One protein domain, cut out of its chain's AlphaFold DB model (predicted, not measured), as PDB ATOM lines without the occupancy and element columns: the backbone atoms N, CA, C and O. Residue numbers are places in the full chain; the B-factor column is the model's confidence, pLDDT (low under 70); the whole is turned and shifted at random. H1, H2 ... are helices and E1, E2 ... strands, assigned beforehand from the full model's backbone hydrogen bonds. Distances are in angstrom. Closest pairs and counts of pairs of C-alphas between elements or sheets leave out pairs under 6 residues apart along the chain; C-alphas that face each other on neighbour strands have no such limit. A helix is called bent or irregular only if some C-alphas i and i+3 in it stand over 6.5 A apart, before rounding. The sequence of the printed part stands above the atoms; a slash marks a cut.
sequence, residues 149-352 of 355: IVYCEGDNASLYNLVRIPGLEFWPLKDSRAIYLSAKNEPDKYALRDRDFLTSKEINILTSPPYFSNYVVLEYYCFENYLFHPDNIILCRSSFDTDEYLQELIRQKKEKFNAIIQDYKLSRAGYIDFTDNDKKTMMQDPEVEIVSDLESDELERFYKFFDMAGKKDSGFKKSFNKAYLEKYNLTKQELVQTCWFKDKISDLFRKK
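This is residues 149 to 352 of the 355 residues of an uncharacterized protein of Taibaiella chishuiensis (UniProt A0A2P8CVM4). A small twisted sheet of four parallel strands stands at one end of the domain, with H1 over one of its faces and H2 over the other, so placed in three layers, while the larger remainder is built of helices. There the long bent helix H6 makes an L, with H6a at the end far from the sheet and H6b folding back along one side beside H8; H5, H11 and H12 lie along the opposite side, and H4 is near the middle. The printed part has 204 residues, with twelve named helices and four named strands in the order E1 H1 E2 H2 E3 H3 E4 and then H4 to H12. The sheet's order is E2 E1 E3 E4, and the class is mixed, helices and strands. The whole is compact, with a radius of gyration of the C-alphas of 16.7 A and spans of 47 by 39 by 28 A.

The sheet holds E1, residues 149 to 153, E2, 168 to 173, E3, 190 to 193, and E4, 215 to 217; from edge to edge its strands' lines turn by 81 degrees. E2 and E1 are parallel, with N 150 and O 169 within hydrogen-bond range at 2.8 A; E1 and E3 have N 151 and O 190 at 2.8 A, and E3 and E4 have N 216 and O 191 at 2.8 A. H1, residues 156 to 163, lies over E2 at a height of 7.3 A over the sheet; E1, H1 and E2 form a strand-helix-strand unit, two parallel neighbour strands with a helix between them along the chain, and its crossover is right-handed. H2, residues 176 to 185, is on the opposite face, over E1 and E3, at a height of 7.8 A; E2, H2 and E3 form a split unit, with E1 between the strands, also right-handed. H3, residues 200 to 206, is on the sheet and makes a third right-handed unit with E3 and E4; the C-alphas of Ile 203 and Val 217, its closest pair with E4, are 6.7 A apart. H4, residues 223 to 227, only just touches H11, residues 332 to 337, with 3 pairs of C-alphas within 8 A, the closest Leu 227 and Leu 335 at 5.5 A. H6, residues 242 to 269, was assigned as one helix by its hydrogen bonds but is bent: C-alphas 255 and 258 are 7.8 A apart, and its arms H6a, 242 to 255, and H6b, 258 to 269, are about perpendicular at 76 degrees. H5, residues 230 to 236, touches H6a, which touches it with residues 242 to 246 alone; the closest C-alphas of the two are those of Pro 230 and Thr 242, 5.8 A apart. H7, residues 272 to 275, only just touches H2, with 3 pairs within 8 A, the closest C-alphas being those of Arg 177 and Ile 272 at 6.1 A. H8, residues 286 to 295, is close to H6b but not clearly touching, at a shallow tilt of 27 degrees, opposite ways, with the C-alphas of Ile 261 and Val 291 closest at 7.5 A. H9, residues 299 to 302, touches H8 only at the corner, with the C-alphas of Leu 294 and Phe 302 closest at 4.3 A. H10, residues 323 to 326, is close to H6a but not clearly touching, the C-alphas of Tyr 245 and Tyr 324 being closest at 7.8 A. H11 touches H1, closest at the C-alphas of Val 163 and Gln 337, 5.7 A. H12, residues 339 to 350, only grazes the sheet, with its residues 346 to 349. In H2, H3, H4 and H6a every O i to N i+4 pair is within hydrogen-bond range; the counts are 3 of 4 in H1, 6 of 8 in H6b, 5 of 6 in H8, 1 of 2 in H11, 7 of 8 in H12 and 1 of 3 in H5, which has 3 of 4 O i to N i+3 pairs within range, while H7, H9 and H10 are too short for an O i to N i+4 pair.

E1 begins at C-alpha 149, (385.898, 112.299, 238.521). From first to last C-alpha E2 measures 15.8 A, H2 14.4 A, H6a 19.9 A, H6b 18.0 A, H8 14.2 A and H12 15.5 A; the shorter elements are passed over here. H6a begins at C-alpha 242, (352.418, 121.282, 231.805), and H12 ends at C-alpha 350, (377.465, 109.376, 226.450).

The two C-alphas farthest apart, those of Ser 239 and Asp 278, are 50.4 A apart. The printed part has no cut, and its one long link is H9 to H10, residues 303 to 322. The mean pLDDT of the printed part is 91.0, and residues 311 to 315 and 351 to 352 are under 70.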
ATOM      1  N   ILE A 149     386.236 111.091 237.776       93.38
ATOM      2  CA  ILE A 149     385.898 112.299 238.521       93.38
ATOM      3  C   ILE A 149     385.344 113.331 237.541       93.38
ATOM      4  O   ILE A 149     385.950 113.599 236.499       93.38
ATOM      5  N   VAL A 150     384.205 113.912 237.899       96.75
ATOM      6  CA  VAL A 150     383.565 115.018 237.197       96.75
ATOM      7  C   VAL A 150     383.483 116.204 238.149       96.75
ATOM      8  O   VAL A 150     382.718 116.197 239.108       96.75
ATOM      9  N   TYR A 151     384.258 117.248 237.900       97.31
ATOM     10  CA  TYR A 151     384.114 118.490 238.646       97.31
ATOM     11  C   TYR A 151     382.843 119.227 238.221       97.31
ATOM     12  O   TYR A 151     382.559 119.301 237.030       97.31
ATOM     13  N   CYS A 152     382.084 119.782 239.164       96.19
ATOM     14  CA  CYS A 152     380.881 120.579 238.891       96.19
ATOM     15  C   CYS A 152     380.733 121.741 239.884       96.19
ATOM     16  O   CYS A 152     381.400 121.773 240.920       96.19
ATOM     17  N   GLU A 153     379.909 122.733 239.547       89.88
ATOM     18  CA  GLU A 153     379.811 123.970 240.330       89.88
ATOM     19  C   GLU A 153     379.074 123.792 241.665       89.88
ATOM     20  O   GLU A 153     377.930 123.336 241.720       89.88
ATOM     21  N   GLY A 154     379.733 124.230 242.740       86.12
ATOM     22  CA  GLY A 154     379.156 124.398 244.068       86.12
ATOM     23  C   GLY A 154     378.545 123.125 244.649       86.12
ATOM     24  O   GLY A 154     379.069 122.023 244.499       86.12
ATOM     25  N   ASP A 155     377.411 123.285 245.324       84.19
ATOM     26  CA  ASP A 155     376.762 122.209 246.081       84.19
ATOM     27  C   ASP A 155     376.017 121.191 245.195       84.19
ATOM     28  O   ASP A 155     375.524 120.173 245.697       84.19
ATOM     29  N   ASN A 156     375.967 121.417 243.874       92.06
ATOM     30  CA  ASN A 156     375.274 120.541 242.924       92.06
ATOM     31  C   ASN A 156     375.886 119.134 242.878       92.06
ATOM     32  O   ASN A 156     375.176 118.174 242.583       92.06
ATOM     33  N   ALA A 157     377.166 118.983 243.236       93.38
ATOM     34  CA  ALA A 157     377.853 117.692 243.297       93.38
ATOM     35  C   ALA A 157     377.096 116.654 244.139       93.38
ATOM     36  O   ALA A 157     376.962 115.498 243.738       93.38
ATOM     37  N   SER A 158     376.560 117.077 245.289       93.00
ATOM     38  CA  SER A 158     375.792 116.195 246.174       93.00
ATOM     39  C   SER A 158     374.551 115.631 245.474       93.00
ATOM     40  O   SER A 158     374.303 114.430 245.541       93.00
ATOM     41  N   LEU A 159     373.833 116.474 244.732       94.25
ATOM     42  CA  LEU A 159     372.629 116.107 243.995       94.25
ATOM     43  C   LEU A 159     372.946 115.263 242.754       94.25
ATOM     44  O   LEU A 159     372.273 114.264 242.523       94.25
ATOM     45  N   TYR A 160     374.001 115.586 241.999       95.31
ATOM     46  CA  TYR A 160     374.447 114.742 240.884       95.31
ATOM     47  C   TYR A 160     374.824 113.328 241.341       95.31
ATOM     48  O   TYR A 160     374.493 112.347 240.676       95.31
ATOM     49  N   ASN A 161     375.460 113.193 242.507       91.94
ATOM     50  CA  ASN A 161     375.808 111.881 243.050       91.94
ATOM     51  C   ASN A 161     374.578 111.056 243.482       91.94
ATOM     52  O   ASN A 161     374.658 109.825 243.488       91.94
ATOM     53  N   LEU A 162     373.426 111.683 243.765       89.88
ATOM     54  CA  LEU A 162     372.166 110.962 244.009       89.88
ATOM     55  C   LEU A 162     371.630 110.268 242.749       89.88
ATOM     56  O   LEU A 162     370.985 109.229 242.866       89.88
ATOM     57  N   VAL A 163     371.952 110.786 241.558       90.12
ATOM     58  CA  VAL A 163     371.562 110.194 240.262       90.12
ATOM     59  C   VAL A 163     372.233 108.832 240.042       90.12
ATOM     60  O   VAL A 163     371.701 107.967 239.339       90.12
ATOM     61  N   ARG A 164     373.409 108.626 240.661       85.69
ATOM     62  CA  ARG A 164     374.207 107.389 240.593       85.69
ATOM     63  C   ARG A 164     374.499 106.960 239.147       85.69
ATOM     64  O   ARG A 164     374.257 105.811 238.771       85.69
ATOM     65  N   ILE A 165     375.006 107.885 238.326       87.44
ATOM     66  CA  ILE A 165     375.427 107.574 236.951       87.44
ATOM     67  C   ILE A 165     376.612 106.590 237.008       87.44
ATOM     68  O   ILE A 165     377.618 106.902 237.653       87.44
ATOM     69  N   PRO A 166     376.519 105.404 236.373       82.00
ATOM     70  CA  PRO A 166     377.567 104.392 236.451       82.00
ATOM     71  C   PRO A 166     378.935 104.920 236.012       82.00
ATOM     72  O   PRO A 166     379.064 105.556 234.967       82.00
ATOM     73  N   GLY A 167     379.960 104.641 236.817       83.38
ATOM     74  CA  GLY A 167     381.342 105.002 236.512       83.38
ATOM     75  C   GLY A 167     381.689 106.485 236.670       83.38
ATOM     76  O   GLY A 167     382.827 106.838 236.372       83.38
ATOM     77  N   LEU A 168     380.774 107.341 237.147       90.06
ATOM     78  CA  LEU A 168     381.035 108.763 237.404       90.06
ATOM     79  C   LEU A 168     380.947 109.096 238.897       90.06
ATOM     80  O   LEU A 168     380.142 108.527 239.634       90.06
ATOM     81  N   GLU A 169     381.762 110.054 239.328       92.88
ATOM     82  CA  GLU A 169     381.680 110.661 240.657       92.88
ATOM     83  C   GLU A 169     381.827 112.176 240.549       92.88
ATOM     84  O   GLU A 169     382.809 112.671 239.996       92.88
ATOM     85  N   PHE A 170     380.852 112.917 241.073       95.75
ATOM     86  CA  PHE A 170     380.807 114.370 240.955       95.75
ATOM     87  C   PHE A 170     381.447 115.044 242.159       95.75
ATOM     88  O   PHE A 170     381.059 114.786 243.301       95.75
ATOM     89  N   TRP A 171     382.424 115.910 241.912       94.94
ATOM     90  CA  TRP A 171     383.168 116.634 242.941       94.94
ATOM     91  C   TRP A 171     382.920 118.141 242.808       94.94
ATOM     92  O   TRP A 171     382.921 118.666 241.692       94.94
ATOM     93  N   PRO A 172     382.698 118.864 243.916       96.19
ATOM     94  CA  PRO A 172     382.387 120.284 243.858       96.19
ATOM     95  C   PRO A 172     383.649 121.117 243.602       96.19
ATOM     96  O   PRO A 172     384.685 120.897 244.230       96.19
ATOM     97  N   LEU A 173     383.544 122.126 242.738       93.38
ATOM     98  CA  LEU A 173     384.479 123.249 242.665       93.38
ATOM     99  C   LEU A 173     383.744 124.568 242.906       93.38
ATOM    100  O   LEU A 173     382.530 124.673 242.758       93.38
ATOM    101  N   LYS A 174     384.505 125.587 243.311       90.00
ATOM    102  CA  LYS A 174     383.958 126.849 243.818       90.00
ATOM    103  C   LYS A 174     383.109 127.610 242.797       90.00
ATOM    104  O   LYS A 174     382.098 128.195 243.170       90.00
ATOM    105  N   ASP A 175     383.573 127.675 241.556       88.88
ATOM    106  CA  ASP A 175     382.992 128.515 240.515       88.88
ATOM    107  C   ASP A 175     383.352 128.003 239.117       88.88
ATOM    108  O   ASP A 175     384.249 127.173 238.934       88.88
ATOM    109  N   SER A 176     382.666 128.551 238.121       91.06
ATOM    110  CA  SER A 176     382.862 128.262 236.703       91.06
ATOM    111  C   SER A 176     384.309 128.451 236.220       91.06
ATOM    112  O   SER A 176     384.791 127.714 235.356       91.06
ATOM    113  N   ARG A 177     385.068 129.373 236.836       92.25
ATOM    114  CA  ARG A 177     386.498 129.554 236.550       92.25
ATOM    115  C   ARG A 177     387.310 128.338 236.987       92.25
ATOM    116  O   ARG A 177     388.161 127.882 236.225       92.25
ATOM    117  N   ALA A 178     387.082 127.829 238.194       92.50
ATOM    118  CA  ALA A 178     387.750 126.628 238.682       92.50
ATOM    119  C   ALA A 178     387.432 125.407 237.802       92.50
ATOM    120  O   ALA A 178     388.335 124.626 237.513       92.50
ATOM    121  N   ILE A 179     386.191 125.296 237.316       94.94
ATOM    122  CA  ILE A 179     385.767 124.240 236.384       94.94
ATOM    123  C   ILE A 179     386.521 124.329 235.051       94.94
ATOM    124  O   ILE A 179     387.066 123.337 234.576       94.94
ATOM    125  N   TYR A 180     386.617 125.519 234.455       93.69
ATOM    126  CA  TYR A 180     387.388 125.701 233.222       93.69
ATOM    127  C   TYR A 180     388.876 125.349 233.413       93.69
ATOM    128  O   TYR A 180     389.488 124.684 232.577       93.69
ATOM    129  N   LEU A 181     389.474 125.771 234.533       90.62
ATOM    130  CA  LEU A 181     390.882 125.490 234.819       90.62
ATOM    131  C   LEU A 181     391.150 124.003 235.076       90.62
ATOM    132  O   LEU A 181     392.221 123.529 234.700       90.62
ATOM    133  N   SER A 182     390.217 123.268 235.684       93.12
ATOM    134  CA  SER A 182     390.374 121.820 235.855       93.12
ATOM    135  C   SER A 182     390.293 121.092 234.515       93.12
ATOM    136  O   SER A 182     391.140 120.243 234.256       93.12
ATOM    137  N   ALA A 183     389.400 121.505 233.607       91.94
ATOM    138  CA  ALA A 183     389.357 120.967 232.244       91.94
ATOM    139  C   ALA A 183     390.715 121.096 231.528       91.94
ATOM    140  O   ALA A 183     391.184 120.156 230.888       91.94
ATOM    141  N   LYS A 184     391.371 122.254 231.689       89.06
ATOM    142  CA  LYS A 184     392.673 122.565 231.085       89.06
ATOM    143  C   LYS A 184     393.844 121.809 231.718       89.06
ATOM    144  O   LYS A 184     394.754 121.400 231.003       89.06
ATOM    145  N   ASN A 185     393.856 121.678 233.044       89.50
ATOM    146  CA  ASN A 185     395.024 121.195 233.790       89.50
ATOM    147  C   ASN A 185     394.955 119.705 234.160       89.50
ATOM    148  O   ASN A 185     395.990 119.113 234.456       89.50
ATOM    149  N   GLU A 186     393.764 119.103 234.152       88.31
ATOM    150  CA  GLU A 186     393.509 117.719 234.568       88.31
ATOM    151  C   GLU A 186     392.767 116.961 233.446       88.31
ATOM    152  O   GLU A 186     391.577 116.667 233.572       88.31
ATOM    153  N   PRO A 187     393.435 116.659 232.311       85.44
ATOM    154  CA  PRO A 187     392.799 116.065 231.127       85.44
ATOM    155  C   PRO A 187     392.264 114.640 231.349       85.44
ATOM    156  O   PRO A 187     391.490 114.137 230.538       85.44
ATOM    157  N   ASP A 188     392.681 113.979 232.430       83.31
ATOM    158  CA  ASP A 188     392.199 112.674 232.884       83.31
ATOM    159  C   ASP A 188     390.886 112.751 233.687       83.31
ATOM    160  O   ASP A 188     390.276 111.719 233.978       83.31
ATOM    161  N   LYS A 189     390.429 113.963 234.021       90.75
ATOM    162  CA  LYS A 189     389.173 114.238 234.727       90.75
ATOM    163  C   LYS A 189     388.248 115.078 233.866       90.75
ATOM    164  O   LYS A 189     388.679 115.743 232.928       90.75
ATOM    165  N   TYR A 190     386.967 115.067 234.205       94.50
ATOM    166  CA  TYR A 190     385.943 115.820 233.493       94.50
ATOM    167  C   TYR A 190     385.551 117.072 234.262       94.50
ATOM    168  O   TYR A 190     385.669 117.139 235.485       94.50
ATOM    169  N   ALA A 191     385.050 118.055 233.531       95.62
ATOM    170  CA  ALA A 191     384.604 119.327 234.068       95.62
ATOM    171  C   ALA A 191     383.230 119.656 233.476       95.62
ATOM    172  O   ALA A 191     383.118 119.891 232.276       95.62
ATOM    173  N   LEU A 192     382.196 119.628 234.318       96.94
ATOM    174  CA  LEU A 192     380.815 119.959 233.992       96.94
ATOM    175  C   LEU A 192     380.490 121.380 234.448       96.94
ATOM    176  O   LEU A 192     380.615 121.709 235.627       96.94
ATOM    177  N   ARG A 193     380.024 122.197 233.512       95.19
ATOM    178  CA  ARG A 193     379.745 123.615 233.712       95.19
ATOM    179  C   ARG A 193     378.310 123.984 233.341       95.19
ATOM    180  O   ARG A 193     377.770 123.462 232.364       95.19
ATOM    181  N   ASP A 194     377.745 124.943 234.074       95.94
ATOM    182  CA  ASP A 194     376.494 125.605 233.703       95.94
ATOM    183  C   ASP A 194     376.640 126.366 232.375       95.94
ATOM    184  O   ASP A 194     377.667 126.979 232.086       95.94
ATOM    185  N   ARG A 195     375.603 126.338 231.538       95.25
ATOM    186  CA  ARG A 195     375.650 126.979 230.220       95.25
ATOM    187  C   ARG A 195     375.807 128.492 230.306       95.25
ATOM    188  O   ARG A 195     376.487 129.084 229.464       95.25
ATOM    189  N   ASP A 196     375.132 129.101 231.276       94.31
ATOM    190  CA  ASP A 196     374.902 130.538 231.349       94.31
ATOM    191  C   ASP A 196     374.483 131.102 229.968       94.31
ATOM    192  O   ASP A 196     373.520 130.651 229.350       94.31
ATOM    193  N   PHE A 197     375.240 132.070 229.442       95.38
ATOM    194  CA  PHE A 197     375.013 132.692 228.140       95.38
ATOM    195  C   PHE A 197     375.974 132.202 227.051       95.38
ATOM    196  O   PHE A 197     376.209 132.933 226.086       95.38
ATOM    197  N   LEU A 198     376.567 131.012 227.188       95.31
ATOM    198  CA  LEU A 198     377.351 130.398 226.114       95.31
ATOM    199  C   LEU A 198     376.430 129.975 224.964       95.31
ATOM    200  O   LEU A 198     375.404 129.320 225.166       95.31
ATOM    201  N   THR A 199     376.798 130.346 223.739       95.81
ATOM    202  CA  THR A 199     376.043 129.931 222.554       95.81
ATOM    203  C   THR A 199     376.359 128.485 222.193       95.81
ATOM    204  O   THR A 199     377.394 127.926 222.564       95.81
ATOM    205  N   SER A 200     375.483 127.857 221.415       94.06
ATOM    206  CA  SER A 200     375.658 126.464 221.000       94.06
ATOM    207  C   SER A 200     376.933 126.293 220.166       94.06
ATOM    208  O   SER A 200     377.653 125.304 220.301       94.06
ATOM    209  N   LYS A 201     377.268 127.295 219.342       92.31
ATOM    210  CA  LYS A 201     378.510 127.315 218.562       92.31
ATOM    211  C   LYS A 201     379.750 127.441 219.453       92.31
ATOM    212  O   LYS A 201     380.741 126.765 219.195       92.31
ATOM    213  N   GLU A 202     379.698 128.261 220.500       94.12
ATOM    214  CA  GLU A 202     380.806 128.425 221.453       94.12
ATOM    215  C   GLU A 202     381.054 127.151 222.252       94.12
ATOM    216  O   GLU A 202     382.198 126.722 222.377       94.12
ATOM    217  N   ILE A 203     379.989 126.497 222.715       94.00
ATOM    218  CA  ILE A 203     380.075 125.198 223.391       94.00
ATOM    219  C   ILE A 203     380.715 124.159 222.468       94.00
ATOM    220  O   ILE A 203     381.623 123.436 222.880       94.00
ATOM    221  N   ASN A 204     380.304 124.109 221.199       91.50
ATOM    222  CA  ASN A 204     380.900 123.189 220.232       91.50
ATOM    223  C   ASN A 204     382.399 123.446 220.037       91.50
ATOM    224  O   ASN A 204     383.163 122.488 219.960       91.50
ATOM    225  N   ILE A 205     382.834 124.710 219.999       90.94
ATOM    226  CA  ILE A 205     384.257 125.064 219.903       90.94
ATOM    227  C   ILE A 205     385.003 124.651 221.179       90.94
ATOM    228  O   ILE A 205     386.004 123.946 221.092       90.94
ATOM    229  N   LEU A 206     384.512 125.051 222.355       91.19
ATOM    230  CA  LEU A 206     385.176 124.824 223.646       91.19
ATOM    231  C   LEU A 206     385.324 123.335 223.987       91.19
ATOM    232  O   LEU A 206     386.313 122.942 224.604       91.19
ATOM    233  N   THR A 207     384.350 122.518 223.584       90.88
ATOM    234  CA  THR A 207     384.289 121.090 223.936       90.88
ATOM    235  C   THR A 207     384.860 120.159 222.856       90.88
ATOM    236  O   THR A 207     384.788 118.933 222.994       90.88
ATOM    237  N   SER A 208     385.412 120.712 221.770       86.69
ATOM    238  CA  SER A 208     385.990 119.953 220.653       86.69
ATOM    239  C   SER A 208     387.488 120.225 220.497       86.69
ATOM    240  O   SER A 208     387.968 121.289 220.895       86.69
ATOM    241  N   PRO A 209     388.254 119.304 219.880       81.94
ATOM    242  CA  PRO A 209     389.641 119.577 219.522       81.94
ATOM    243  C   PRO A 209     389.763 120.869 218.692       81.94
ATOM    244  O   PRO A 209     388.938 121.094 217.803       81.94
ATOM    245  N   PRO A 210     390.777 121.718 218.944       82.44
ATOM    246  CA  PRO A 210     391.955 121.483 219.787       82.44
ATOM    247  C   PRO A 210     391.805 121.920 221.259       82.44
ATOM    248  O   PRO A 210     392.815 121.993 221.954       82.44
ATOM    249  N   TYR A 211     390.595 122.252 221.721       85.81
ATOM    250  CA  TYR A 211     390.340 122.700 223.093       85.81
ATOM    251  C   TYR A 211     390.177 121.494 224.034       85.81
ATOM    252  O   TYR A 211     391.083 120.668 224.133       85.81
ATOM    253  N   PHE A 212     389.050 121.360 224.735       88.38
ATOM    254  CA  PHE A 212     388.932 120.430 225.856       88.38
ATOM    255  C   PHE A 212     387.865 119.369 225.588       88.38
ATOM    256  O   PHE A 212     386.670 119.616 225.723       88.38
ATOM    257  N   SER A 213     388.280 118.152 225.231       88.56
ATOM    258  CA  SER A 213     387.347 117.027 225.047       88.56
ATOM    259  C   SER A 213     386.721 116.542 226.360       88.56
ATOM    260  O   SER A 213     385.644 115.948 226.341       88.56
ATOM    261  N   ASN A 214     387.374 116.816 227.490       91.50
ATOM    262  CA  ASN A 214     386.918 116.528 228.851       91.50
ATOM    263  C   ASN A 214     386.036 117.642 229.452       91.50
ATOM    264  O   ASN A 214     385.574 117.518 230.589       91.50
ATOM    265  N   TYR A 215     385.793 118.719 228.701       94.06
ATOM    266  CA  TYR A 215     384.902 119.799 229.101       94.06
ATOM    267  C   TYR A 215     383.482 119.534 228.614       94.06
ATOM    268  O   TYR A 215     383.247 119.240 227.438       94.06
ATOM    269  N   VAL A 216     382.532 119.631 229.534       95.19
ATOM    270  CA  VAL A 216     381.115 119.368 229.312       95.19
ATOM    271  C   VAL A 216     380.340 120.590 229.780       95.19
ATOM    272  O   VAL A 216     380.541 121.086 230.885       95.19
ATOM    273  N   VAL A 217     379.447 121.085 228.931       95.56
ATOM    274  CA  VAL A 217     378.585 122.227 229.243       95.56
ATOM    275  C   VAL A 217     377.142 121.757 229.167       95.56
ATOM    276  O   VAL A 217     376.792 120.996 228.263       95.56
ATOM    277  N   LEU A 218     376.324 122.190 230.121       96.81
ATOM    278  CA  LEU A 218     374.892 121.918 230.118       96.81
ATOM    279  C   LEU A 218     374.215 122.433 228.831       96.81
ATOM    280  O   LEU A 218     374.615 123.430 228.228       96.81
ATOM    281  N   GLU A 219     373.165 121.739 228.396       96.31
ATOM    282  CA  GLU A 219     372.343 122.145 227.249       96.31
ATOM    283  C   GLU A 219     371.424 123.321 227.613       96.31
ATOM    284  O   GLU A 219     371.249 124.218 226.785       96.31
ATOM    285  N   TYR A 220     370.909 123.359 228.849       97.88
ATOM    286  CA  TYR A 220     370.112 124.465 229.401       97.88
ATOM    287  C   TYR A 220     370.927 125.391 230.312       97.88
ATOM    288  O   TYR A 220     372.039 125.045 230.700       97.88
ATOM    289  N   TYR A 221     370.353 126.550 230.665       96.81
ATOM    290  CA  TYR A 221     371.053 127.653 231.340       96.81
ATOM    291  C   TYR A 221     371.888 127.216 232.559       96.81
ATOM    292  O   TYR A 221     373.082 127.507 232.620       96.81
ATOM    293  N   CYS A 222     371.295 126.488 233.505       95.25
ATOM    294  CA  CYS A 222     371.992 125.962 234.681       95.25
ATOM    295  C   CYS A 222     371.389 124.630 235.152       95.25
ATOM    296  O   CYS A 222     370.412 124.130 234.588       95.25
ATOM    297  N   PHE A 223     371.955 124.055 236.211       96.50
ATOM    298  CA  PHE A 223     371.443 122.839 236.848       96.50
ATOM    299  C   PHE A 223     369.940 122.893 237.179       96.50
ATOM    300  O   PHE A 223     369.203 121.948 236.891       96.50
ATOM    301  N   GLU A 224     369.450 123.999 237.749       96.44
ATOM    302  CA  GLU A 224     368.033 124.148 238.092       96.44
ATOM    303  C   GLU A 224     367.096 124.062 236.886       96.44
ATOM    304  O   GLU A 224     365.949 123.649 237.053       96.44
ATOM    305  N   ASN A 225     367.557 124.394 235.680       98.00
ATOM    306  CA  ASN A 225     366.732 124.245 234.486       98.00
ATOM    307  C   ASN A 225     366.337 122.783 234.266       98.00
ATOM    308  O   ASN A 225     365.193 122.515 233.913       98.00
ATOM    309  N   TYR A 226     367.229 121.836 234.549       98.19
ATOM    310  CA  TYR A 226     366.907 120.411 234.463       98.19
ATOM    311  C   TYR A 226     365.935 119.984 235.559       98.19
ATOM    312  O   TYR A 226     364.985 119.260 235.284       98.19
ATOM    313  N   LEU A 227     366.123 120.470 236.790       97.44
ATOM    314  CA  LEU A 227     365.199 120.163 237.882       97.44
ATOM    315  C   LEU A 227     363.772 120.600 237.552       97.44
ATOM    316  O   LEU A 227     362.839 119.825 237.724       97.44
ATOM    317  N   PHE A 228     363.613 121.830 237.065       97.75
ATOM    318  CA  PHE A 228     362.306 122.455 236.868       97.75
ATOM    319  C   PHE A 228     361.803 122.388 235.424       97.75
ATOM    320  O   PHE A 228     360.909 123.152 235.050       97.75
ATOM    321  N   HIS A 229     362.370 121.492 234.616       98.50
ATOM    322  CA  HIS A 229     361.863 121.220 233.280       98.50
ATOM    323  C   HIS A 229     360.456 120.596 233.374       98.50
ATOM    324  O   HIS A 229     360.257 119.723 234.223       98.50
ATOM    325  N   PRO A 230     359.483 120.984 232.525       98.00
ATOM    326  CA  PRO A 230     358.124 120.441 232.592       98.00
ATOM    327  C   PRO A 230     358.081 118.905 232.524       98.00
ATOM    328  O   PRO A 230     357.473 118.274 233.386       98.00
ATOM    329  N   ASP A 231     358.825 118.306 231.586       98.12
ATOM    330  CA  ASP A 231     358.955 116.843 231.460       98.12
ATOM    331  C   ASP A 231     359.562 116.166 232.695       98.12
ATOM    332  O   ASP A 231     359.356 114.975 232.911       98.12
ATOM    333  N   ASN A 232     360.331 116.903 233.498       98.06
ATOM    334  CA  ASN A 232     360.877 116.375 234.737       98.06
ATOM    335  C   ASN A 232     359.828 116.401 235.850       98.06
ATOM    336  O   ASN A 232     359.614 115.410 236.543       98.06
ATOM    337  N   ILE A 233     359.150 117.542 236.004       97.88
ATOM    338  CA  ILE A 233     358.190 117.769 237.088       97.88
ATOM    339  C   ILE A 233     356.981 116.834 236.963       97.88
ATOM    340  O   ILE A 233     356.529 116.296 237.976       97.88
ATOM    341  N   ILE A 234     356.479 116.599 235.745       97.19
ATOM    342  CA  ILE A 234     355.312 115.729 235.522       97.19
ATOM    343  C   ILE A 234     355.543 114.289 236.010       97.19
ATOM    344  O   ILE A 234     354.598 113.616 236.415       97.19
ATOM    345  N   LEU A 235     356.800 113.831 236.051       94.06
ATOM    346  CA  LEU A 235     357.160 112.515 236.589       94.06
ATOM    347  C   LEU A 235     357.088 112.453 238.119       94.06
ATOM    348  O   LEU A 235     356.920 111.372 238.674       94.06
ATOM    349  N   CYS A 236     357.199 113.591 238.804       93.25
ATOM    350  CA  CYS A 236     357.078 113.675 240.260       93.25
ATOM    351  C   CYS A 236     355.648 113.987 240.711       93.25
ATOM    352  O   CYS A 236     355.284 113.676 241.846       93.25
ATOM    353  N   ARG A 237     354.842 114.653 239.875       94.75
ATOM    354  CA  ARG A 237     353.495 115.121 240.234       94.75
ATOM    355  C   ARG A 237     352.525 114.901 239.077       94.75
ATOM    356  O   ARG A 237     352.512 115.658 238.115       94.75
ATOM    357  N   SER A 238     351.639 113.921 239.224       89.12
ATOM    358  CA  SER A 238     350.610 113.604 238.222       89.12
ATOM    359  C   SER A 238     349.581 114.720 238.013       89.12
ATOM    360  O   SER A 238     348.984 114.813 236.946       89.12
ATOM    361  N   SER A 239     349.379 115.585 239.011       92.50
ATOM    362  CA  SER A 239     348.487 116.747 238.936       92.50
ATOM    363  C   SER A 239     349.131 117.980 238.291       92.50
ATOM    364  O   SER A 239     348.569 119.071 238.376       92.50
ATOM    365  N   PHE A 240     350.344 117.857 237.753       97.00
ATOM    366  CA  PHE A 240     351.070 118.971 237.163       97.00
ATOM    367  C   PHE A 240     350.499 119.342 235.794       97.00
ATOM    368  O   PHE A 240     350.510 118.533 234.868       97.00
ATOM    369  N   ASP A 241     350.029 120.583 235.663       96.94
ATOM    370  CA  ASP A 241     349.585 121.133 234.383       96.94
ATOM    371  C   ASP A 241     350.785 121.716 233.621       96.94
ATOM    372  O   ASP A 241     351.270 122.822 233.905       96.94
ATOM    373  N   THR A 242     351.287 120.927 232.669       96.88
ATOM    374  CA  THR A 242     352.418 121.282 231.805       96.88
ATOM    375  C   THR A 242     352.123 122.500 230.934       96.88
ATOM    376  O   THR A 242     353.009 123.337 230.753       96.88
ATOM    377  N   ASP A 243     350.896 122.633 230.425       97.62
ATOM    378  CA  ASP A 243     350.525 123.724 229.527       97.62
ATOM    379  C   ASP A 243     350.426 125.042 230.300       97.62
ATOM    380  O   ASP A 243     351.005 126.049 229.883       97.62
ATOM    381  N   GLU A 244     349.772 125.031 231.468       97.88
ATOM    382  CA  GLU A 244     349.700 126.193 232.363       97.88
ATOM    383  C   GLU A 244     351.110 126.646 232.777       97.88
ATOM    384  O   GLU A 244     351.438 127.836 232.717       97.88
ATOM    385  N   TYR A 245     351.982 125.698 233.139       98.06
ATOM    386  CA  TYR A 245     353.353 126.022 233.523       98.06
ATOM    387  C   TYR A 245     354.174 126.594 232.365       98.06
ATOM    388  O   TYR A 245     354.921 127.557 232.557       98.06
ATOM    389  N   LEU A 246     354.029 126.046 231.156       98.38
ATOM    390  CA  LEU A 246     354.708 126.565 229.974       98.38
ATOM    391  C   LEU A 246     354.275 128.006 229.671       98.38
ATOM    392  O   LEU A 246     355.123 128.853 229.380       98.38
ATOM    393  N   GLN A 247     352.981 128.314 229.799       98.38
ATOM    394  CA  GLN A 247     352.497 129.688 229.656       98.38
ATOM    395  C   GLN A 247     353.084 130.615 230.725       98.38
ATOM    396  O   GLN A 247     353.475 131.741 230.410       98.38
ATOM    397  N   GLU A 248     353.220 130.145 231.966       97.94
ATOM    398  CA  GLU A 248     353.840 130.924 233.038       97.94
ATOM    399  C   GLU A 248     355.337 131.180 232.786       97.94
ATOM    400  O   GLU A 248     355.814 132.303 232.985       97.94
ATOM    401  N   LEU A 249     356.077 130.187 232.277       98.00
ATOM    402  CA  LEU A 249     357.469 130.354 231.844       98.00
ATOM    403  C   LEU A 249     357.584 131.420 230.747       98.00
ATOM    404  O   LEU A 249     358.380 132.354 230.874       98.00
ATOM    405  N   ILE A 250     356.759 131.324 229.700       98.50
ATOM    406  CA  ILE A 250     356.742 132.279 228.583       98.50
ATOM    407  C   ILE A 250     356.401 133.689 229.080       98.50
ATOM    408  O   ILE A 250     357.061 134.660 228.693       98.50
ATOM    409  N   ARG A 251     355.398 133.815 229.957       98.25
ATOM    410  CA  ARG A 251     354.969 135.092 230.539       98.25
ATOM    411  C   ARG A 251     356.110 135.753 231.309       98.25
ATOM    412  O   ARG A 251     356.436 136.908 231.031       98.25
ATOM    413  N   GLN A 252     356.744 135.027 232.232       97.06
ATOM    414  CA  GLN A 252     357.849 135.566 233.029       97.06
ATOM    415  C   GLN A 252     359.086 135.879 232.186       97.06
ATOM    416  O   GLN A 252     359.722 136.908 232.404       97.06
ATOM    417  N   LYS A 253     359.418 135.038 231.202       96.50
ATOM    418  CA  LYS A 253     360.501 135.301 230.246       96.50
ATOM    419  C   LYS A 253     360.278 136.628 229.516       96.50
ATOM    420  O   LYS A 253     361.185 137.456 229.470       96.50
ATOM    421  N   LYS A 254     359.070 136.861 228.985       97.31
ATOM    422  CA  LYS A 254     358.707 138.111 228.289       97.31
ATOM    423  C   LYS A 254     358.790 139.326 229.214       97.31
ATOM    424  O   LYS A 254     359.339 140.351 228.822       97.31
ATOM    425  N   GLU A 255     358.308 139.200 230.449       96.12
ATOM    426  CA  GLU A 255     358.397 140.250 231.474       96.12
ATOM    427  C   GLU A 255     359.858 140.615 231.804       96.12
ATOM    428  O   GLU A 255     360.196 141.790 231.963       96.12
ATOM    429  N   LYS A 256     360.737 139.610 231.864       94.62
ATOM    430  CA  LYS A 256     362.136 139.740 232.307       94.62
ATOM    431  C   LYS A 256     363.132 139.945 231.168       94.62
ATOM    432  O   LYS A 256     364.314 140.170 231.427       94.62
ATOM    433  N   PHE A 257     362.670 139.923 229.919       94.81
ATOM    434  CA  PHE A 257     363.503 139.944 228.717       94.81
ATOM    435  C   PHE A 257     364.575 141.041 228.751       94.81
ATOM    436  O   PHE A 257     365.765 140.754 228.651       94.81
ATOM    437  N   ASN A 258     364.187 142.294 229.003       92.19
ATOM    438  CA  ASN A 258     365.130 143.416 229.030       92.19
ATOM    439  C   ASN A 258     366.204 143.280 230.120       92.19
ATOM    440  O   ASN A 258     367.351 143.667 229.897       92.19
ATOM    441  N   ALA A 259     365.854 142.730 231.284       92.25
ATOM    442  CA  ALA A 259     366.810 142.508 232.366       92.25
ATOM    443  C   ALA A 259     367.822 141.413 231.994       92.25
ATOM    444  O   ALA A 259     369.020 141.588 232.214       92.25
ATOM    445  N   ILE A 260     367.359 140.333 231.358       92.94
ATOM    446  CA  ILE A 260     368.215 139.253 230.841       92.94
ATOM    447  C   ILE A 260     369.177 139.801 229.772       92.94
ATOM    448  O   ILE A 260     370.383 139.555 229.831       92.94
ATOM    449  N   ILE A 261     368.671 140.622 228.842       91.56
ATOM    450  CA  ILE A 261     369.469 141.251 227.778       91.56
ATOM    451  C   ILE A 261     370.523 142.234 228.329       91.56
ATOM    452  O   ILE A 261     371.603 142.393 227.759       91.56
ATOM    453  N   GLN A 262     370.264 142.906 229.446       88.19
ATOM    454  CA  GLN A 262     371.285 143.746 230.080       88.19
ATOM    455  C   GLN A 262     372.361 142.907 230.779       88.19
ATOM    456  O   GLN A 262     373.548 143.232 230.702       88.19
ATOM    457  N   ASP A 263     371.956 141.815 231.425       87.88
ATOM    458  CA  ASP A 263     372.848 140.967 232.207       87.88
ATOM    459  C   ASP A 263     373.808 140.143 231.341       87.88
ATOM    460  O   ASP A 263     374.992 140.063 231.670       87.88
ATOM    461  N   TYR A 264     373.358 139.585 230.205       89.50
ATOM    462  CA  TYR A 264     374.218 138.685 229.421       89.50
ATOM    463  C   TYR A 264     375.503 139.365 228.933       89.50
ATOM    464  O   TYR A 264     376.568 138.747 228.939       89.50
ATOM    465  N   LYS A 265     375.439 140.651 228.556       84.94
ATOM    466  CA  LYS A 265     376.620 141.410 228.106       84.94
ATOM    467  C   LYS A 265     377.657 141.543 229.216       84.94
ATOM    468  O   LYS A 265     378.850 141.392 228.958       84.94
ATOM    469  N   LEU A 266     377.200 141.820 230.438       86.19
ATOM    470  CA  LEU A 266     378.059 141.959 231.611       86.19
ATOM    471  C   LEU A 266     378.650 140.606 232.012       86.19
ATOM    472  O   LEU A 266     379.861 140.499 232.192       86.19
ATOM    473  N   SER A 267     377.810 139.573 232.083       88.88
ATOM    474  CA  SER A 267     378.211 138.216 232.458       88.88
ATOM    475  C   SER A 267     379.279 137.664 231.509       88.88
ATOM    476  O   SER A 267     380.348 137.242 231.952       88.88
ATOM    477  N   ARG A 268     379.055 137.765 230.193       90.38
ATOM    478  CA  ARG A 268     379.978 137.243 229.171       90.38
ATOM    479  C   ARG A 268     381.349 137.914 229.165       90.38
ATOM    480  O   ARG A 268     382.333 137.269 228.811       90.38
ATOM    481  N   ALA A 269     381.440 139.183 229.558       85.94
ATOM    482  CA  ALA A 269     382.724 139.879 229.645       85.94
ATOM    483  C   ALA A 269     383.667 139.254 230.691       85.94
ATOM    484  O   ALA A 269     384.884 139.401 230.577       85.94
ATOM    485  N   GLY A 270     383.115 138.553 231.689       86.50
ATOM    486  CA  GLY A 270     383.866 137.897 232.759       86.50
ATOM    487  C   GLY A 270     384.213 136.426 232.511       86.50
ATOM    488  O   GLY A 270     384.875 135.825 233.358       86.50
ATOM    489  N   TYR A 271     383.785 135.819 231.398       91.69
ATOM    490  CA  TYR A 271     384.015 134.391 231.162       91.69
ATOM    491  C   TYR A 271     385.485 134.101 230.859       91.69
ATOM    492  O   TYR A 271     386.041 134.541 229.845       91.69
ATOM    493  N   ILE A 272     386.110 133.309 231.737       88.38
ATOM    494  CA  ILE A 272     387.517 132.920 231.601       88.38
ATOM    495  C   ILE A 272     387.775 132.172 230.286       88.38
ATOM    496  O   ILE A 272     388.820 132.369 229.672       88.38
ATOM    497  N   ASP A 273     386.775 131.425 229.820       86.81
ATOM    498  CA  ASP A 273     386.722 130.617 228.597       86.81
ATOM    499  C   ASP A 273     387.100 131.411 227.343       86.81
ATOM    500  O   ASP A 273     387.729 130.893 226.413       86.81
ATOM    501  N   PHE A 274     386.716 132.691 227.331       86.44
ATOM    502  CA  PHE A 274     387.022 133.627 226.259       86.44
ATOM    503  C   PHE A 274     388.344 134.340 226.513       86.44
ATOM    504  O   PHE A 274     389.144 134.497 225.593       86.44
ATOM    505  N   THR A 275     388.598 134.774 227.749       82.94
ATOM    506  CA  THR A 275     389.790 135.580 228.052       82.94
ATOM    507  C   THR A 275     391.101 134.796 227.974       82.94
ATOM    508  O   THR A 275     392.100 135.362 227.548       82.94
ATOM    509  N   ASP A 276     391.107 133.507 228.322       81.19
ATOM    510  CA  ASP A 276     392.305 132.649 228.310       81.19
ATOM    511  C   ASP A 276     392.756 132.272 226.883       81.19
ATOM    512  O   ASP A 276     393.908 131.913 226.672       81.19
ATOM    513  N   ASN A 277     391.866 132.401 225.891       72.88
ATOM    514  CA  ASN A 277     392.110 132.036 224.490       72.88
ATOM    515  C   ASN A 277     392.151 133.248 223.544       72.88
ATOM    516  O   ASN A 277     391.807 133.118 222.366       72.88
ATOM    517  N   ASP A 278     392.499 134.436 224.045       74.25
ATOM    518  CA  ASP A 278     392.489 135.697 223.282       74.25
ATOM    519  C   ASP A 278     391.158 135.950 222.547       74.25
ATOM    520  O   ASP A 278     391.125 136.468 221.431       74.25
ATOM    521  N   LYS A 279     390.037 135.536 223.151       75.69
ATOM    522  CA  LYS A 279     388.680 135.609 222.587       75.69
ATOM    523  C   LYS A 279     388.477 134.845 221.274       75.69
ATOM    524  O   LYS A 279     387.443 135.020 220.641       75.69
ATOM    525  N   LYS A 280     389.389 133.949 220.875       75.81
ATOM    526  CA  LYS A 280     389.233 133.113 219.663       75.81
ATOM    527  C   LYS A 280     387.978 132.240 219.691       75.81
ATOM    528  O   LYS A 280     387.433 131.907 218.646       75.81
ATOM    529  N   THR A 281     387.547 131.865 220.889       77.12
ATOM    530  CA  THR A 281     386.362 131.042 221.146       77.12
ATOM    531  C   THR A 281     385.081 131.861 221.262       77.12
ATOM    532  O   THR A 281     384.005 131.277 221.264       77.12
ATOM    533  N   MET A 282     385.179 133.190 221.356       83.94
ATOM    534  CA  MET A 282     384.035 134.079 221.512       83.94
ATOM    535  C   MET A 282     383.435 134.397 220.142       83.94
ATOM    536  O   MET A 282     384.145 134.822 219.227       83.94
ATOM    537  N   MET A 283     382.123 134.227 219.996       82.06
ATOM    538  CA  MET A 283     381.427 134.700 218.802       82.06
ATOM    539  C   MET A 283     381.470 136.227 218.703       82.06
ATOM    540  O   MET A 283     381.471 136.929 219.714       82.06
ATOM    541  N   GLN A 284     381.489 136.735 217.469       80.38
ATOM    542  CA  GLN A 284     381.433 138.175 217.211       80.38
ATOM    543  C   GLN A 284     380.026 138.741 217.440       80.38
ATOM    544  O   GLN A 284     379.900 139.887 217.853       80.38
ATOM    545  N   ASP A 285     379.003 137.920 217.215       86.38
ATOM    546  CA  ASP A 285     377.582 138.262 217.208       86.38
ATOM    547  C   ASP A 285     376.732 137.274 218.043       86.38
ATOM    548  O   ASP A 285     375.736 136.731 217.555       86.38
ATOM    549  N   PRO A 286     377.094 136.993 219.315       88.75
ATOM    550  CA  PRO A 286     376.367 136.035 220.150       88.75
ATOM    551  C   PRO A 286     374.904 136.444 220.386       88.75
ATOM    552  O   PRO A 286     374.061 135.586 220.646       88.75
ATOM    553  N   GLU A 287     374.587 137.738 220.277       88.44
ATOM    554  CA  GLU A 287     373.222 138.254 220.357       88.44
ATOM    555  C   GLU A 287     372.278 137.641 219.322       88.44
ATOM    556  O   GLU A 287     371.100 137.497 219.624       88.44
ATOM    557  N   VAL A 288     372.768 137.240 218.144       90.31
ATOM    558  CA  VAL A 288     371.915 136.672 217.093       90.31
ATOM    559  C   VAL A 288     371.266 135.375 217.572       90.31
ATOM    560  O   VAL A 288     370.079 135.174 217.341       90.31
ATOM    561  N   GLU A 289     372.013 134.516 218.276       94.69
ATOM    562  CA  GLU A 289     371.463 133.289 218.864       94.69
ATOM    563  C   GLU A 289     370.706 133.596 220.159       94.69
ATOM    564  O   GLU A 289     369.547 133.217 220.288       94.69
ATOM    565  N   ILE A 290     371.334 134.309 221.104       95.50
ATOM    566  CA  ILE A 290     370.783 134.505 222.457       95.50
ATOM    567  C   ILE A 290     369.448 135.257 222.414       95.50
ATOM    568  O   ILE A 290     368.483 134.834 223.046       95.50
ATOM    569  N   VAL A 291     369.381 136.368 221.672       95.56
ATOM    570  CA  VAL A 291     368.167 137.191 221.583       95.56
ATOM    571  C   VAL A 291     367.078 136.432 220.830       95.56
ATOM    572  O   VAL A 291     365.961 136.343 221.327       95.56
ATOM    573  N   SER A 292     367.414 135.817 219.690       96.12
ATOM    574  CA  SER A 292     366.458 135.045 218.881       96.12
ATOM    575  C   SER A 292     365.850 133.870 219.649       96.12
ATOM    576  O   SER A 292     364.642 133.635 219.583       96.12
ATOM    577  N   ASP A 293     366.662 133.130 220.408       97.50
ATOM    578  CA  ASP A 293     366.171 132.018 221.220       97.50
ATOM    579  C   ASP A 293     365.326 132.521 222.401       97.50
ATOM    580  O   ASP A 293     364.293 131.923 222.679       97.50
ATOM    581  N   LEU A 294     365.681 133.643 223.045       96.81
ATOM    582  CA  LEU A 294     364.857 134.262 224.098       96.81
ATOM    583  C   LEU A 294     363.540 134.861 223.574       96.81
ATOM    584  O   LEU A 294     362.547 134.897 224.302       96.81
ATOM    585  N   GLU A 295     363.488 135.341 222.336       96.88
ATOM    586  CA  GLU A 295     362.247 135.828 221.720       96.88
ATOM    587  C   GLU A 295     361.276 134.681 221.418       96.88
ATOM    588  O   GLU A 295     360.065 134.856 221.551       96.88
ATOM    589  N   SER A 296     361.801 133.493 221.106       97.75
ATOM    590  CA  SER A 296     361.009 132.293 220.824       97.75
ATOM    591  C   SER A 296     360.141 131.860 222.009       97.75
ATOM    592  O   SER A 296     360.585 131.862 223.157       97.75
ATOM    593  N   ASP A 297     358.916 131.419 221.732       98.12
ATOM    594  CA  ASP A 297     358.036 130.782 222.722       98.12
ATOM    595  C   ASP A 297     358.228 129.251 222.776       98.12
ATOM    596  O   ASP A 297     357.622 128.572 223.601       98.12
ATOM    597  N   GLU A 298     359.117 128.698 221.944       98.25
ATOM    598  CA  GLU A 298     359.526 127.291 222.012       98.25
ATOM    599  C   GLU A 298     360.449 127.055 223.216       98.25
ATOM    600  O   GLU A 298     361.545 127.623 223.275       98.25
ATOM    601  N   LEU A 299     360.028 126.181 224.140       98.06
ATOM    602  CA  LEU A 299     360.746 125.869 225.384       98.06
ATOM    603  C   LEU A 299     362.228 125.579 225.141       98.06
ATOM    604  O   LEU A 299     363.091 126.284 225.654       98.06
ATOM    605  N   GLU A 300     362.527 124.609 224.281       97.62
ATOM    606  CA  GLU A 300     363.895 124.154 223.998       97.62
ATOM    607  C   GLU A 300     364.818 125.250 223.449       97.62
ATOM    608  O   GLU A 300     366.038 125.099 223.466       97.62
ATOM    609  N   ARG A 301     364.263 126.364 222.960       97.88
ATOM    610  CA  ARG A 301     365.038 127.519 222.504       97.88
ATOM    611  C   ARG A 301     365.299 128.480 223.653       97.88
ATOM    612  O   ARG A 301     366.452 128.642 224.051       97.88
ATOM    613  N   PHE A 302     364.258 129.074 224.234       97.88
ATOM    614  CA  PHE A 302     364.464 130.120 225.241       97.88
ATOM    615  C   PHE A 302     365.044 129.584 226.553       97.88
ATOM    616  O   PHE A 302     365.761 130.300 227.253       97.88
ATOM    617  N   TYR A 303     364.767 128.324 226.890       97.56
ATOM    618  CA  TYR A 303     365.173 127.714 228.155       97.56
ATOM    619  C   TYR A 303     366.689 127.488 228.257       97.56
ATOM    620  O   TYR A 303     367.235 127.352 229.352       97.56
ATOM    621  N   LYS A 304     367.404 127.552 227.124       97.81
ATOM    622  CA  LYS A 304     368.872 127.628 227.085       97.81
ATOM    623  C   LYS A 304     369.427 128.872 227.770       97.81
ATOM    624  O   LYS A 304     370.543 128.834 228.271       97.81
ATOM    625  N   PHE A 305     368.671 129.967 227.764       97.00
ATOM    626  CA  PHE A 305     369.139 131.291 228.176       97.00
ATOM    627  C   PHE A 305     368.284 131.919 229.284       97.00
ATOM    628  O   PHE A 305     368.482 133.084 229.630       97.00
ATOM    629  N   PHE A 306     367.328 131.168 229.837       96.56
ATOM    630  CA  PHE A 306     366.439 131.628 230.898       96.56
ATOM    631  C   PHE A 306     366.779 130.953 232.229       96.56
ATOM    632  O   PHE A 306     366.695 129.735 232.350       96.56
ATOM    633  N   ASP A 307     367.169 131.746 233.226       95.12
ATOM    634  CA  ASP A 307     367.701 131.259 234.502       95.12
ATOM    635  C   ASP A 307     366.610 130.741 235.453       95.12
ATOM    636  O   ASP A 307     365.768 131.509 235.930       95.12
ATOM    637  N   MET A 308     366.678 129.454 235.805       95.19
ATOM    638  CA  MET A 308     365.768 128.808 236.759       95.19
ATOM    639  C   MET A 308     366.331 128.700 238.182       95.19
ATOM    640  O   MET A 308     365.657 128.174 239.073       95.19
ATOM    641  N   ALA A 309     367.540 129.200 238.459       88.75
ATOM    642  CA  ALA A 309     368.142 129.137 239.792       88.75
ATOM    643  C   ALA A 309     367.278 129.860 240.834       88.75
ATOM    644  O   ALA A 309     367.138 129.399 241.975       88.75
ATOM    645  N   GLY A 310     366.629 130.960 240.435       75.38
ATOM    646  CA  GLY A 310     365.796 131.771 241.322       75.38
ATOM    647  C   GLY A 310     366.600 132.336 242.496       75.38
ATOM    648  O   GLY A 310     366.070 132.536 243.578       75.38
ATOM    649  N   LYS A 311     367.911 132.516 242.341       62.56
ATOM    650  CA  LYS A 311     368.792 133.149 243.324       62.56
ATOM    651  C   LYS A 311     369.848 133.901 242.536       62.56
ATOM    652  O   LYS A 311     370.598 133.237 241.834       62.56
ATOM    653  N   LYS A 312     369.905 135.234 242.672       50.91
ATOM    654  CA  LYS A 312     371.123 136.080 242.569       50.91
ATOM    655  C   LYS A 312     370.835 137.571 242.366       50.91
ATOM    656  O   LYS A 312     371.754 138.361 242.541       50.91
ATOM    657  N   ASP A 313     369.609 137.993 242.064       56.22
ATOM    658  CA  ASP A 313     369.292 139.414 241.912       56.22
ATOM    659  C   ASP A 313     368.137 139.871 242.808       56.22
ATOM    660  O   ASP A 313     367.190 139.137 243.090       56.22
ATOM    661  N   SER A 314     368.250 141.101 243.312       53.81
ATOM    662  CA  SER A 314     367.261 141.723 244.189       53.81
ATOM    663  C   SER A 314     365.903 141.802 243.483       53.81
ATOM    664  O   SER A 314     365.653 142.709 242.690       53.81
ATOM    665  N   GLY A 315     365.032 140.830 243.776       63.72
ATOM    666  CA  GLY A 315     363.670 140.739 243.248       63.72
ATOM    667  C   GLY A 315     363.468 139.831 242.028       63.72
ATOM    668  O   GLY A 315     362.481 140.039 241.331       63.72
ATOM    669  N   PHE A 316     364.351 138.858 241.753       70.25
ATOM    670  CA  PHE A 316     364.200 137.903 240.630       70.25
ATOM    671  C   PHE A 316     364.018 138.592 239.267       70.25
ATOM    672  O   PHE A 316     363.239 138.143 238.422       70.25
ATOM    673  N   LYS A 317     364.688 139.729 239.059       76.88
ATOM    674  CA  LYS A 317     364.493 140.582 237.878       76.88
ATOM    675  C   LYS A 317     364.903 139.876 236.586       76.88
ATOM    676  O   LYS A 317     364.332 140.183 235.549       76.88
ATOM    677  N   LYS A 318     365.849 138.933 236.644       79.31
ATOM    678  CA  LYS A 318     366.316 138.135 235.496       79.31
ATOM    679  C   LYS A 318     366.042 136.633 235.597       79.31
ATOM    680  O   LYS A 318     366.091 135.948 234.583       79.31
ATOM    681  N   SER A 319     365.765 136.124 236.796       87.94
ATOM    682  CA  SER A 319     365.573 134.689 237.058       87.94
ATOM    683  C   SER A 319     364.101 134.346 237.260       87.94
ATOM    684  O   SER A 319     363.311 135.205 237.643       87.94
ATOM    685  N   PHE A 320     363.698 133.102 237.013       93.06
ATOM    686  CA  PHE A 320     362.322 132.650 237.215       93.06
ATOM    687  C   PHE A 320     361.869 132.793 238.679       93.06
ATOM    688  O   PHE A 320     362.578 132.421 239.616       93.06
ATOM    689  N   ASN A 321     360.661 133.326 238.873       92.94
ATOM    690  CA  ASN A 321     359.991 133.378 240.164       92.94
ATOM    691  C   ASN A 321     359.242 132.060 240.378       92.94
ATOM    692  O   ASN A 321     358.280 131.760 239.671       92.94
ATOM    693  N   LYS A 322     359.676 131.310 241.392       92.19
ATOM    694  CA  LYS A 322     359.201 129.960 241.702       92.19
ATOM    695  C   LYS A 322     357.861 129.906 242.435       92.19
ATOM    696  O   LYS A 322     357.405 128.801 242.694       92.19
ATOM    697  N   ALA A 323     357.204 131.038 242.699       92.00
ATOM    698  CA  ALA A 323     355.901 131.080 243.372       92.00
ATOM    699  C   ALA A 323     354.859 130.138 242.736       92.00
ATOM    700  O   ALA A 323     354.117 129.462 243.440       92.00
ATOM    701  N   TYR A 324     354.849 130.019 241.402       92.62
ATOM    702  CA  TYR A 324     353.963 129.079 240.705       92.62
ATOM    703  C   TYR A 324     354.210 127.610 241.097       92.62
ATOM    704  O   TYR A 324     353.274 126.817 241.147       92.62
ATOM    705  N   LEU A 325     355.463 127.240 241.377       94.50
ATOM    706  CA  LEU A 325     355.861 125.870 241.702       94.50
ATOM    707  C   LEU A 325     355.617 125.499 243.170       94.50
ATOM    708  O   LEU A 325     355.581 124.313 243.493       94.50
ATOM    709  N   GLU A 326     355.422 126.480 244.055       92.31
ATOM    710  CA  GLU A 326     355.226 126.246 245.493       92.31
ATOM    711  C   GLU A 326     354.004 125.358 245.773       92.31
ATOM    712  O   GLU A 326     354.047 124.524 246.677       92.31
ATOM    713  N   LYS A 327     352.957 125.442 244.934       93.88
ATOM    714  CA  LYS A 327     351.737 124.619 245.051       93.88
ATOM    715  C   LYS A 327     351.979 123.111 244.892       93.88
ATOM    716  O   LYS A 327     351.131 122.322 245.292       93.88
ATOM    717  N   TYR A 328     353.123 122.710 244.337       94.38
ATOM    718  CA  TYR A 328     353.464 121.308 244.085       94.38
ATOM    719  C   TYR A 328     354.391 120.692 245.146       94.38
ATOM    720  O   TYR A 328     354.667 119.493 245.072       94.38
ATOM    721  N   ASN A 329     354.859 121.486 246.122       93.38
ATOM    722  CA  ASN A 329     355.774 121.064 247.191       93.38
ATOM    723  C   ASN A 329     356.943 120.213 246.664       93.38
ATOM    724  O   ASN A 329     357.136 119.068 247.078       93.38
ATOM    725  N   LEU A 330     357.655 120.745 245.666       94.00
ATOM    726  CA  LEU A 330     358.724 120.013 244.999       94.00
ATOM    727  C   LEU A 330     360.038 120.085 245.787       94.00
ATOM    728  O   LEU A 330     360.456 121.167 246.207       94.00
ATOM    729  N   THR A 331     360.739 118.962 245.921       94.38
ATOM    730  CA  THR A 331     362.083 118.895 246.507       94.38
ATOM    731  C   THR A 331     363.148 118.716 245.425       94.38
ATOM    732  O   THR A 331     362.907 118.187 244.345       94.38
ATOM    733  N   LYS A 332     364.388 119.156 245.677       94.69
ATOM    734  CA  LYS A 332     365.478 118.910 244.713       94.69
ATOM    735  C   LYS A 332     365.853 117.425 244.627       94.69
ATOM    736  O   LYS A 332     366.326 116.994 243.584       94.69
ATOM    737  N   GLN A 333     365.678 116.674 245.716       93.12
ATOM    738  CA  GLN A 333     366.065 115.264 245.812       93.12
ATOM    739  C   GLN A 333     365.177 114.371 244.944       93.12
ATOM    740  O   GLN A 333     365.709 113.550 244.206       93.12
ATOM    741  N   GLU A 334     363.857 114.578 244.953       93.75
ATOM    742  CA  GLU A 334     362.957 113.820 244.071       93.75
ATOM    743  C   GLU A 334     363.213 114.156 242.591       93.75
ATOM    744  O   GLU A 334     363.269 113.267 241.745       93.75
ATOM    745  N   LEU A 335     363.462 115.435 242.277       96.12
ATOM    746  CA  LEU A 335     363.604 115.904 240.898       96.12
ATOM    747  C   LEU A 335     364.879 115.386 240.219       96.12
ATOM    748  O   LEU A 335     364.887 115.249 238.998       96.12
ATOM    749  N   VAL A 336     365.949 115.093 240.970       95.94
ATOM    750  CA  VAL A 336     367.161 114.466 240.399       95.94
ATOM    751  C   VAL A 336     367.045 112.956 240.218       95.94
ATOM    752  O   VAL A 336     367.872 112.361 239.530       95.94
ATOM    753  N   GLN A 337     366.058 112.321 240.850       92.31
ATOM    754  CA  GLN A 337     365.894 110.867 240.830       92.31
ATOM    755  C   GLN A 337     364.992 110.370 239.697       92.31
ATOM    756  O   GLN A 337     364.935 109.164 239.454       92.31
ATOM    757  N   THR A 338     364.318 111.268 238.977       93.88
ATOM    758  CA  THR A 338     363.486 110.894 237.831       93.88
ATOM    759  C   THR A 338     364.321 110.247 236.718       93.88
ATOM    760  O   THR A 338     365.523 110.502 236.559       93.88
ATOM    761  N   CYS A 339     363.668 109.435 235.882       93.50
ATOM    762  CA  CYS A 339     364.312 108.898 234.686       93.50
ATOM    763  C   CYS A 339     364.700 110.007 233.697       93.50
ATOM    764  O   CYS A 339     365.803 109.962 233.160       93.50
ATOM    765  N   TRP A 340     363.868 111.043 233.527       97.00
ATOM    766  CA  TRP A 340     364.158 112.152 232.614       97.00
ATOM    767  C   TRP A 340     365.445 112.890 232.997       97.00
ATOM    768  O   TRP A 340     366.318 113.083 232.151       97.00
ATOM    769  N   PHE A 341     365.608 113.255 234.275       97.25
ATOM    770  CA  PHE A 341     366.804 113.957 234.741       97.25
ATOM    771  C   PHE A 341     368.045 113.087 234.535       97.25
ATOM    772  O   PHE A 341     369.054 113.531 233.979       97.25
ATOM    773  N   LYS A 342     367.948 111.818 234.938       94.69
ATOM    774  CA  LYS A 342     369.028 110.845 234.795       94.69
ATOM    775  C   LYS A 342     369.451 110.655 233.342       94.69
ATOM    776  O   LYS A 342     370.654 110.646 233.075       94.69
ATOM    777  N   ASP A 343     368.499 110.519 232.427       94.12
ATOM    778  CA  ASP A 343     368.773 110.325 231.005       94.12
ATOM    779  C   ASP A 343     369.432 111.568 230.409       94.12
ATOM    780  O   ASP A 343     370.494 111.458 229.797       94.12
ATOM    781  N   LYS A 344     368.899 112.762 230.698       95.94
ATOM    782  CA  LYS A 344     369.469 114.030 230.224       95.94
ATOM    783  C   LYS A 344     370.907 114.240 230.685       95.94
ATOM    784  O   LYS A 344     371.759 114.565 229.862       95.94
ATOM    785  N   ILE A 345     371.208 114.031 231.970       95.31
ATOM    786  CA  ILE A 345     372.586 114.179 232.459       95.31
ATOM    787  C   ILE A 345     373.483 113.069 231.901       95.31
ATOM    788  O   ILE A 345     374.611 113.350 231.502       95.31
ATOM    789  N   SER A 346     373.000 111.826 231.808       92.69
ATOM    790  CA  SER A 346     373.779 110.719 231.230       92.69
ATOM    791  C   SER A 346     374.134 110.968 229.762       92.69
ATOM    792  O   SER A 346     375.252 110.669 229.346       92.69
ATOM    793  N   ASP A 347     373.230 111.557 228.979       92.81
ATOM    794  CA  ASP A 347     373.439 111.839 227.557       92.81
ATOM    795  C   ASP A 347     374.535 112.884 227.294       92.81
ATOM    796  O   ASP A 347     375.259 112.770 226.298       92.81
ATOM    797  N   LEU A 348     374.731 113.847 228.206       92.25
ATOM    798  CA  LEU A 348     375.856 114.800 228.144       92.25
ATOM    799  C   LEU A 348     377.206 114.077 228.117       92.25
ATOM    800  O   LEU A 348     378.165 114.515 227.480       92.25
ATOM    801  N   PHE A 349     377.255 112.946 228.811       88.31
ATOM    802  CA  PHE A 349     378.439 112.140 229.012       88.31
ATOM    803  C   PHE A 349     378.548 111.031 227.957       88.31
ATOM    804  O   PHE A 349     379.638 110.829 227.431       88.31
ATOM    805  N   ARG A 350     377.452 110.385 227.536       83.75
ATOM    806  CA  ARG A 350     377.465 109.376 226.450       83.75
ATOM    807  C   ARG A 350     378.061 109.900 225.145       83.75
ATOM    808  O   ARG A 350     378.745 109.171 224.447       83.75
ATOM    809  N   LYS A 351     377.858 111.177 224.811       66.12
ATOM    810  CA  LYS A 351     378.463 111.782 223.605       66.12
ATOM    811  C   LYS A 351     379.994 111.921 223.701       66.12
ATOM    812  O   LYS A 351     380.649 112.153 222.687       66.12
ATOM    813  N   LYS A 352     380.558 111.845 224.910       67.62
ATOM    814  CA  LYS A 352     381.988 112.047 225.218       67.62
ATOM    815  C   LYS A 352     382.680 110.775 225.709       67.62
ATOM    816  O   LYS A 352     383.907 110.714 225.731       67.62
TER     817      LYS A 352